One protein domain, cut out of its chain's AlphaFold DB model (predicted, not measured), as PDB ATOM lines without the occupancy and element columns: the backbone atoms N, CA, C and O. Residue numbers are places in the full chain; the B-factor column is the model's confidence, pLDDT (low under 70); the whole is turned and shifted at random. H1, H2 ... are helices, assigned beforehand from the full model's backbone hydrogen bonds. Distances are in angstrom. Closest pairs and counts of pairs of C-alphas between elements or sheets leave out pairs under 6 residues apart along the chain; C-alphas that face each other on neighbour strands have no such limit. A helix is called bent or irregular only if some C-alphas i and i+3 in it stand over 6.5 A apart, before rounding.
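What this domain is: This is residues 29 to 64 and 118 to 148 of the 148 residues of an uncharacterized protein of Lachnospiraceae bacterium (UniProt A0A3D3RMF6). One long helix, H3, makes the longest axis; H2 crosses it at a slant, packed on residues 123 to 131 of H3, and H1 folds back from the beginning of H2 as the free arm of an open V, clear of H3. The V is joined at residues 41 to 43, and both the H1 arm, at residues 29 to 38, and the far end of H3 with the tail after it, residues 139 to 148, stick out from the body. The printed part has 67 residues with three named helices, in the order H1, H2, H3, and no named strand; its class is all helix. The whole is loose, with a radius of gyration of the C-alphas of 14.0 A, and elongated, spanning 47 by 28 by 16 A.

How they stand to each other: Start with H1, residues 29 to 40, and go on through a tight link of three residues to H2, residues 44 to 59. These two are close but not clearly touching, with 2 pairs of C-alphas within 8 A; their closest C-alphas, those of Arg 39 and Arg 47, are 6.9 A apart. Their lines stand at a steep tilt of 44 degrees, and they run opposite ways. Beyond the cut, look for H3, residues 118 to 145, which touches H2 with residues 123 to 131 alone. The closest C-alphas of H2 and H3 are those of Leu 53 and Leu 127, 6.7 A apart. H2 and H3 run the same way at a steep tilt of 40 degrees, while H1 and H3 are apart. In the backbones of H1, H2 and H3, every O i to N i+4 pair is within hydrogen-bond range.

Where its parts are: Find C-alpha 29 at (24.032, -52.720, -54.561); from there H1 runs 17.0 A to C-alpha 40. H2 begins at C-alpha 44, at (24.950, -61.521, -30.960), and runs 23.0 A to C-alpha 59. After the cut, H3 begins at C-alpha 118 and runs 40.8 A to C-alpha 145 at (28.128, -35.623, -59.619). None of the three helices is bent.

The domain as a whole: The two C-alphas farthest apart, those of Met 118 and Cys 148, are 47.5 A from each other. Without the stretches that stand free, the body has 47 residues and spans 32 by 19 by 16 A. Look next at the cut: residues 65 to 117 are not printed, and C-alphas 64 and 118 are 30.6 A apart across it. The link from H2 to H3 is the link across the cut. The mean pLDDT of the printed part is 86.7; the model's confidence is low, under 70, at residues 143 to 148, where 148 is the chain's last residue.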
ATOM      1  N   ARG A  29      25.292 -52.225 -55.138       82.94
ATOM      2  CA  ARG A  29      24.032 -52.720 -54.561       82.94
ATOM      3  C   ARG A  29      24.086 -54.207 -54.219       82.94
ATOM      4  O   ARG A  29      23.576 -54.600 -53.167       82.94
ATOM      5  N   LYS A  30      24.686 -55.038 -55.079       87.56
ATOM      6  CA  LYS A  30      24.891 -56.470 -54.792       87.56
ATOM      7  C   LYS A  30      25.810 -56.652 -53.585       87.56
ATOM      8  O   LYS A  30      25.428 -57.336 -52.639       87.56
ATOM      9  N   CYS A  31      26.948 -55.958 -53.566       85.88
ATOM     10  CA  CYS A  31      27.891 -56.001 -52.449       85.88
ATOM     11  C   CYS A  31      27.240 -55.559 -51.133       85.88
ATOM     12  O   CYS A  31      27.462 -56.173 -50.093       85.88
ATOM     13  N   GLU A  32      26.404 -54.520 -51.154       85.50
ATOM     14  CA  GLU A  32      25.694 -54.053 -49.962       85.50
ATOM     15  C   GLU A  32      24.678 -55.084 -49.452       85.50
ATOM     16  O   GLU A  32      24.536 -55.271 -48.240       85.50
ATOM     17  N   LYS A  33      24.006 -55.802 -50.358       90.19
ATOM     18  CA  LYS A  33      23.094 -56.893 -49.999       90.19
ATOM     19  C   LYS A  33      23.840 -58.060 -49.347       90.19
ATOM     20  O   LYS A  33      23.402 -58.534 -48.297       90.19
ATOM     21  N   ASP A  34      24.966 -58.472 -49.919       92.81
ATOM     22  CA  ASP A  34      25.794 -59.552 -49.372       92.81
ATOM     23  C   ASP A  34      26.392 -59.156 -48.018       92.81
ATOM     24  O   ASP A  34      26.344 -59.925 -47.060       92.81
ATOM     25  N   MET A  35      26.846 -57.907 -47.881       88.19
ATOM     26  CA  MET A  35      27.329 -57.367 -46.610       88.19
ATOM     27  C   MET A  35      26.258 -57.395 -45.517       88.19
ATOM     28  O   MET A  35      26.563 -57.742 -44.375       88.19
ATOM     29  N   ARG A  36      24.996 -57.081 -45.836       89.56
ATOM     30  CA  ARG A  36      23.889 -57.212 -44.871       89.56
ATOM     31  C   ARG A  36      23.678 -58.662 -44.442       89.56
ATOM     32  O   ARG A  36      23.452 -58.909 -43.259       89.56
ATOM     33  N   TYR A  37      23.790 -59.610 -45.371       92.94
ATOM     34  CA  TYR A  37      23.724 -61.032 -45.045       92.94
ATOM     35  C   TYR A  37      24.890 -61.457 -44.141       92.94
ATOM     36  O   TYR A  37      24.648 -62.041 -43.087       92.94
ATOM     37  N   PHE A  38      26.133 -61.092 -44.460       92.56
ATOM     38  CA  PHE A  38      27.287 -61.447 -43.627       92.56
ATOM     39  C   PHE A  38      27.208 -60.857 -42.217       92.56
ATOM     40  O   PHE A  38      27.512 -61.554 -41.252       92.56
ATOM     41  N   ARG A  39      26.713 -59.621 -42.077       88.88
ATOM     42  CA  ARG A  39      26.442 -59.014 -40.763       88.88
ATOM     43  C   ARG A  39      25.403 -59.807 -39.962       88.88
ATOM     44  O   ARG A  39      25.504 -59.866 -38.742       88.88
ATOM     45  N   SER A  40      24.440 -60.461 -40.618       89.94
ATOM     46  CA  SER A  40      23.464 -61.324 -39.934       89.94
ATOM     47  C   SER A  40      24.062 -62.633 -39.410       89.94
ATOM     48  O   SER A  40      23.518 -63.222 -38.479       89.94
ATOM     49  N   CYS A  41      25.193 -63.075 -39.967       93.56
ATOM     50  CA  CYS A  41      25.921 -64.252 -39.495       93.56
ATOM     51  C   CYS A  41      26.803 -63.957 -38.269       93.56
ATOM     52  O   CYS A  41      27.402 -64.880 -37.717       93.56
ATOM     53  N   TYR A  42      26.928 -62.690 -37.854       91.38
ATOM     54  CA  TYR A  42      27.750 -62.325 -36.706       91.38
ATOM     55  C   TYR A  42      27.115 -62.801 -35.393       91.38
ATOM     56  O   TYR A  42      25.900 -62.696 -35.223       91.38
ATOM     57  N   PRO A  43      27.923 -63.278 -34.426       93.00
ATOM     58  CA  PRO A  43      27.433 -63.582 -33.087       93.00
ATOM     59  C   PRO A  43      26.756 -62.365 -32.445       93.00
ATOM     60  O   PRO A  43      27.188 -61.233 -32.659       93.00
ATOM     61  N   GLU A  44      25.760 -62.586 -31.583       88.94
ATOM     62  CA  GLU A  44      24.950 -61.521 -30.960       88.94
ATOM     63  C   GLU A  44      25.772 -60.391 -30.319       88.94
ATOM     64  O   GLU A  44      25.437 -59.211 -30.435       88.94
ATOM     65  N   ARG A  45      26.884 -60.734 -29.655       89.75
ATOM     66  CA  ARG A  45      27.811 -59.758 -29.060       89.75
ATOM     67  C   ARG A  45      28.433 -58.844 -30.123       89.75
ATOM     68  O   ARG A  45      28.424 -57.628 -29.955       89.75
ATOM     69  N   ALA A  46      28.940 -59.429 -31.207       90.94
ATOM     70  CA  ALA A  46      29.554 -58.704 -32.315       90.94
ATOM     71  C   ALA A  46      28.517 -57.915 -33.120       90.94
ATOM     72  O   ALA A  46      28.793 -56.788 -33.517       90.94
ATOM     73  N   ARG A  47      27.304 -58.454 -33.289       91.88
ATOM     74  CA  ARG A  47      26.205 -57.753 -33.958       91.88
ATOM     75  C   ARG A  47      25.872 -56.432 -33.260       91.88
ATOM     76  O   ARG A  47      25.883 -55.400 -33.918       91.88
ATOM     77  N   ARG A  48      25.715 -56.437 -31.928       91.44
ATOM     78  CA  ARG A  48      25.490 -55.208 -31.137       91.44
ATOM     79  C   ARG A  48      26.626 -54.192 -31.264       91.44
ATOM     80  O   ARG A  48      26.381 -52.991 -31.306       91.44
ATOM     81  N   MET A  49      27.871 -54.668 -31.306       93.88
ATOM     82  CA  MET A  49      29.039 -53.806 -31.514       93.88
ATOM     83  C   MET A  49      29.032 -53.164 -32.904       93.88
ATOM     84  O   MET A  49      29.296 -51.973 -33.023       93.88
ATOM     85  N   VAL A  50      28.699 -53.934 -33.941       93.75
ATOM     86  CA  VAL A  50      28.622 -53.448 -35.325       93.75
ATOM     87  C   VAL A  50      27.454 -52.481 -35.523       93.75
ATOM     88  O   VAL A  50      27.616 -51.500 -36.236       93.75
ATOM     89  N   GLU A  51      26.310 -52.711 -34.877       93.06
ATOM     90  CA  GLU A  51      25.179 -51.772 -34.881       93.06
ATOM     91  C   GLU A  51      25.584 -50.418 -34.282       93.06
ATOM     92  O   GLU A  51      25.496 -49.404 -34.970       93.06
ATOM     93  N   ALA A  52      26.152 -50.410 -33.069       94.88
ATOM     94  CA  ALA A  52      26.646 -49.182 -32.438       94.88
ATOM     95  C   ALA A  52      27.741 -48.487 -33.272       94.88
ATOM     96  O   ALA A  52      27.786 -47.262 -33.362       94.88
ATOM     97  N   LEU A  53      28.616 -49.264 -33.918       95.81
ATOM     98  CA  LEU A  53      29.640 -48.745 -34.822       95.81
ATOM     99  C   LEU A  53      29.019 -48.041 -36.032       95.81
ATOM    100  O   LEU A  53      29.434 -46.932 -36.368       95.81
ATOM    101  N   CYS A  54      28.036 -48.666 -36.685       93.25
ATOM    102  CA  CYS A  54      27.339 -48.064 -37.818       93.25
ATOM    103  C   CYS A  54      26.616 -46.778 -37.408       93.25
ATOM    104  O   CYS A  54      26.760 -45.782 -38.114       93.25
ATOM    105  N   ASP A  55      25.942 -46.768 -36.257       94.31
ATOM    106  CA  ASP A  55      25.252 -45.583 -35.734       94.31
ATOM    107  C   ASP A  55      26.230 -44.426 -35.453       94.31
ATOM    108  O   ASP A  55      25.947 -43.269 -35.771       94.31
ATOM    109  N   GLN A  56      27.411 -44.723 -34.895       94.50
ATOM    110  CA  GLN A  56      28.454 -43.712 -34.679       94.50
ATOM    111  C   GLN A  56      29.025 -43.178 -35.994       94.50
ATOM    112  O   GLN A  56      29.209 -41.969 -36.137       94.50
ATOM    113  N   CYS A  57      29.277 -44.046 -36.975       93.75
ATOM    114  CA  CYS A  57      29.734 -43.616 -38.293       93.75
ATOM    115  C   CYS A  57      28.665 -42.797 -39.039       93.75
ATOM    116  O   CYS A  57      29.022 -41.834 -39.715       93.75
ATOM    117  N   ASP A  58      27.375 -43.122 -38.882       93.38
ATOM    118  CA  ASP A  58      26.256 -42.361 -39.460       93.38
ATOM    119  C   ASP A  58      26.231 -40.925 -38.923       93.38
ATOM    120  O   ASP A  58      26.102 -39.971 -39.692       93.38
ATOM    121  N   GLN A  59      26.439 -40.747 -37.615       91.50
ATOM    122  CA  GLN A  59      26.530 -39.418 -36.993       91.50
ATOM    123  C   GLN A  59      27.713 -38.592 -37.519       91.50
ATOM    124  O   GLN A  59      27.671 -37.363 -37.478       91.50
ATOM    125  N   LEU A  60      28.765 -39.253 -38.003       91.19
ATOM    126  CA  LEU A  60      29.973 -38.619 -38.522       91.19
ATOM    127  C   LEU A  60      29.953 -38.450 -40.047       91.19
ATOM    128  O   LEU A  60      30.939 -37.993 -40.615       91.19
ATOM    129  N   GLU A  61      28.871 -38.788 -40.751       89.06
ATOM    130  CA  GLU A  61      28.810 -38.689 -42.217       89.06
ATOM    131  C   GLU A  61      28.497 -37.258 -42.698       89.06
ATOM    132  O   GLU A  61      27.528 -37.000 -43.409       89.06
ATOM    133  N   TYR A  62      29.336 -36.298 -42.302       88.44
ATOM    134  CA  TYR A  62      29.276 -34.899 -42.735       88.44
ATOM    135  C   TYR A  62      30.673 -34.348 -43.080       88.44
ATOM    136  O   TYR A  62      31.691 -34.885 -42.634       88.44
ATOM    137  N   ASN A  63      30.714 -33.280 -43.891       81.00
ATOM    138  CA  ASN A  63      31.927 -32.790 -44.575       81.00
ATOM    139  C   ASN A  63      33.072 -32.353 -43.641       81.00
ATOM    140  O   ASN A  63      34.228 -32.521 -44.008       81.00
ATOM    141  N   ASP A  64      32.766 -31.880 -42.432       85.81
ATOM    142  CA  ASP A  64      33.762 -31.419 -41.447       85.81
ATOM    143  C   ASP A  64      33.930 -32.388 -40.267       85.81
ATOM    144  O   ASP A  64      34.377 -32.020 -39.178       85.81
ATOM    145  N   MET A 118      40.536 -57.363 -26.522       93.69
ATOM    146  CA  MET A 118      40.353 -58.039 -27.812       93.69
ATOM    147  C   MET A 118      39.102 -57.546 -28.554       93.69
ATOM    148  O   MET A 118      39.140 -57.382 -29.773       93.69
ATOM    149  N   GLU A 119      38.010 -57.266 -27.839       93.69
ATOM    150  CA  GLU A 119      36.795 -56.692 -28.425       93.69
ATOM    151  C   GLU A 119      37.038 -55.276 -28.967       93.69
ATOM    152  O   GLU A 119      36.604 -54.967 -30.079       93.69
ATOM    153  N   LYS A 120      37.778 -54.437 -28.232       95.50
ATOM    154  CA  LYS A 120      38.176 -53.098 -28.694       95.50
ATOM    155  C   LYS A 120      39.107 -53.153 -29.908       95.50
ATOM    156  O   LYS A 120      38.899 -52.399 -30.852       95.50
ATOM    157  N   GLU A 121      40.076 -54.066 -29.929       96.12
ATOM    158  CA  GLU A 121      40.956 -54.276 -31.093       96.12
ATOM    159  C   GLU A 121      40.157 -54.716 -32.332       96.12
ATOM    160  O   GLU A 121      40.369 -54.214 -33.436       96.12
ATOM    161  N   MET A 122      39.175 -55.607 -32.163       94.75
ATOM    162  CA  MET A 122      38.285 -56.005 -33.258       94.75
ATOM    163  C   MET A 122      37.426 -54.830 -33.746       94.75
ATOM    164  O   MET A 122      37.301 -54.611 -34.952       94.75
ATOM    165  N   LEU A 123      36.856 -54.052 -32.821       96.38
ATOM    166  CA  LEU A 123      36.106 -52.832 -33.128       96.38
ATOM    167  C   LEU A 123      36.953 -51.813 -33.892       96.38
ATOM    168  O   LEU A 123      36.451 -51.210 -34.834       96.38
ATOM    169  N   LEU A 124      38.223 -51.647 -33.529       97.38
ATOM    170  CA  LEU A 124      39.149 -50.751 -34.213       97.38
ATOM    171  C   LEU A 124      39.322 -51.135 -35.683       97.38
ATOM    172  O   LEU A 124      39.221 -50.272 -36.557       97.38
ATOM    173  N   VAL A 125      39.544 -52.423 -35.963       96.31
ATOM    174  CA  VAL A 125      39.670 -52.925 -37.340       96.31
ATOM    175  C   VAL A 125      38.378 -52.676 -38.119       96.31
ATOM    176  O   VAL A 125      38.425 -52.149 -39.231       96.31
ATOM    177  N   MET A 126      37.223 -52.993 -37.527       95.44
ATOM    178  CA  MET A 126      35.920 -52.778 -38.167       95.44
ATOM    179  C   MET A 126      35.623 -51.292 -38.406       95.44
ATOM    180  O   MET A 126      35.073 -50.941 -39.448       95.44
ATOM    181  N   LEU A 127      35.998 -50.414 -37.471       95.88
ATOM    182  CA  LEU A 127      35.769 -48.974 -37.574       95.88
ATOM    183  C   LEU A 127      36.594 -48.385 -38.715       95.88
ATOM    184  O   LEU A 127      36.056 -47.658 -39.547       95.88
ATOM    185  N   CYS A 128      37.878 -48.742 -38.788       95.50
ATOM    186  CA  CYS A 128      38.755 -48.307 -39.871       95.50
ATOM    187  C   CYS A 128      38.206 -48.726 -41.244       95.50
ATOM    188  O   CYS A 128      38.194 -47.914 -42.172       95.50
ATOM    189  N   ASP A 129      37.725 -49.966 -41.366       94.00
ATOM    190  CA  ASP A 129      37.145 -50.474 -42.611       94.00
ATOM    191  C   ASP A 129      35.844 -49.746 -42.991       94.00
ATOM    192  O   ASP A 129      35.677 -49.327 -44.138       94.00
ATOM    193  N   GLU A 130      34.944 -49.517 -42.031       93.19
ATOM    194  CA  GLU A 130      33.680 -48.817 -42.277       93.19
ATOM    195  C   GLU A 130      33.915 -47.349 -42.671       93.19
ATOM    196  O   GLU A 130      33.329 -46.862 -43.644       93.19
ATOM    197  N   MET A 131      34.822 -46.653 -41.975       93.19
ATOM    198  CA  MET A 131      35.230 -45.288 -42.319       93.19
ATOM    199  C   MET A 131      35.822 -45.228 -43.730       93.19
ATOM    200  O   MET A 131      35.476 -44.343 -44.515       93.19
ATOM    201  N   HIS A 132      36.689 -46.184 -44.083       91.56
ATOM    202  CA  HIS A 132      37.272 -46.265 -45.418       91.56
ATOM    203  C   HIS A 132      36.199 -46.496 -46.490       91.56
ATOM    204  O   HIS A 132      36.152 -45.761 -47.481       91.56
ATOM    205  N   ARG A 133      35.281 -47.447 -46.274       88.75
ATOM    206  CA  ARG A 133      34.161 -47.715 -47.189       88.75
ATOM    207  C   ARG A 133      33.294 -46.481 -47.427       88.75
ATOM    208  O   ARG A 133      32.942 -46.200 -48.574       88.75
ATOM    209  N   ARG A 134      32.972 -45.722 -46.377       89.56
ATOM    210  CA  ARG A 134      32.165 -44.494 -46.487       89.56
ATOM    211  C   ARG A 134      32.892 -43.386 -47.234       89.56
ATOM    212  O   ARG A 134      32.308 -42.795 -48.137       89.56
ATOM    213  N   ARG A 135      34.181 -43.169 -46.955       88.81
ATOM    214  CA  ARG A 135      35.015 -42.222 -47.718       88.81
ATOM    215  C   ARG A 135      35.052 -42.572 -49.202       88.81
ATOM    216  O   ARG A 135      34.832 -41.699 -50.037       88.81
ATOM    217  N   MET A 136      35.261 -43.849 -49.529       86.12
ATOM    218  CA  MET A 136      35.261 -44.332 -50.911       86.12
ATOM    219  C   MET A 136      33.906 -44.098 -51.585       86.12
ATOM    220  O   MET A 136      33.856 -43.598 -52.708       86.12
ATOM    221  N   ARG A 137      32.799 -44.380 -50.885       83.69
ATOM    222  CA  ARG A 137      31.438 -44.095 -51.363       83.69
ATOM    223  C   ARG A 137      31.234 -42.598 -51.631       83.69
ATOM    224  O   ARG A 137      30.740 -42.237 -52.698       83.69
ATOM    225  N   CYS A 138      31.635 -41.720 -50.710       83.00
ATOM    226  CA  CYS A 138      31.548 -40.265 -50.882       83.00
ATOM    227  C   CYS A 138      32.406 -39.770 -52.054       83.00
ATOM    228  O   CYS A 138      31.934 -38.980 -52.869       83.00
ATOM    229  N   GLN A 139      33.635 -40.273 -52.189       80.56
ATOM    230  CA  GLN A 139      34.538 -39.901 -53.277       80.56
ATOM    231  C   GLN A 139      33.984 -40.321 -54.644       80.56
ATOM    232  O   GLN A 139      33.990 -39.519 -55.576       80.56
ATOM    233  N   ARG A 140      33.449 -41.543 -54.758       76.88
ATOM    234  CA  ARG A 140      32.801 -42.037 -55.984       76.88
ATOM    235  C   ARG A 140      31.571 -41.212 -56.345       76.88
ATOM    236  O   ARG A 140      31.441 -40.794 -57.490       76.88
ATOM    237  N   ARG A 141      30.706 -40.900 -55.371       73.75
ATOM    238  CA  ARG A 141      29.560 -40.002 -55.590       73.75
ATOM    239  C   ARG A 141      30.030 -38.641 -56.099       73.75
ATOM    240  O   ARG A 141      29.528 -38.178 -57.115       73.75
ATOM    241  N   ASN A 142      31.037 -38.038 -55.473       70.94
ATOM    242  CA  ASN A 142      31.573 -36.756 -55.929       70.94
ATOM    243  C   ASN A 142      32.137 -36.835 -57.358       70.94
ATOM    244  O   ASN A 142      31.935 -35.903 -58.123       70.94
ATOM    245  N   GLN A 143      32.767 -37.940 -57.764       65.81
ATOM    246  CA  GLN A 143      33.225 -38.132 -59.150       65.81
ATOM    247  C   GLN A 143      32.072 -38.268 -60.158       65.81
ATOM    248  O   GLN A 143      32.214 -37.833 -61.296       65.81
ATOM    249  N   LEU A 144      30.939 -38.849 -59.750       59.94
ATOM    250  CA  LEU A 144      29.747 -39.001 -60.595       59.94
ATOM    251  C   LEU A 144      28.923 -37.707 -60.708       59.94
ATOM    252  O   LEU A 144      28.295 -37.482 -61.737       59.94
ATOM    253  N   PHE A 145      28.917 -36.864 -59.668       56.53
ATOM    254  CA  PHE A 145      28.128 -35.623 -59.619       56.53
ATOM    255  C   PHE A 145      28.939 -34.348 -59.917       56.53
ATOM    256  O   PHE A 145      28.345 -33.297 -60.138       56.53
ATOM    257  N   CYS A 146      30.274 -34.412 -59.960       44.78
ATOM    258  CA  CYS A 146      31.137 -33.301 -60.373       44.78
ATOM    259  C   CYS A 146      31.364 -33.337 -61.896       44.78
ATOM    260  O   CYS A 146      32.463 -33.586 -62.387       44.78
ATOM    261  N   THR A 147      30.288 -33.120 -62.650       41.38
ATOM    262  CA  THR A 147      30.335 -32.672 -64.048       41.38
ATOM    263  C   THR A 147      29.688 -31.292 -64.107       41.38
ATOM    264  O   THR A 147      28.517 -31.173 -64.466       41.38
ATOM    265  N   CYS A 148      30.435 -30.270 -63.694       33.34
ATOM    266  CA  CYS A 148      30.119 -28.860 -63.911       33.34
ATOM    267  C   CYS A 148      31.376 -28.161 -64.424       33.34
ATOM    268  O   CYS A 148      32.436 -28.348 -63.782       33.34
TER     269      CYS A 148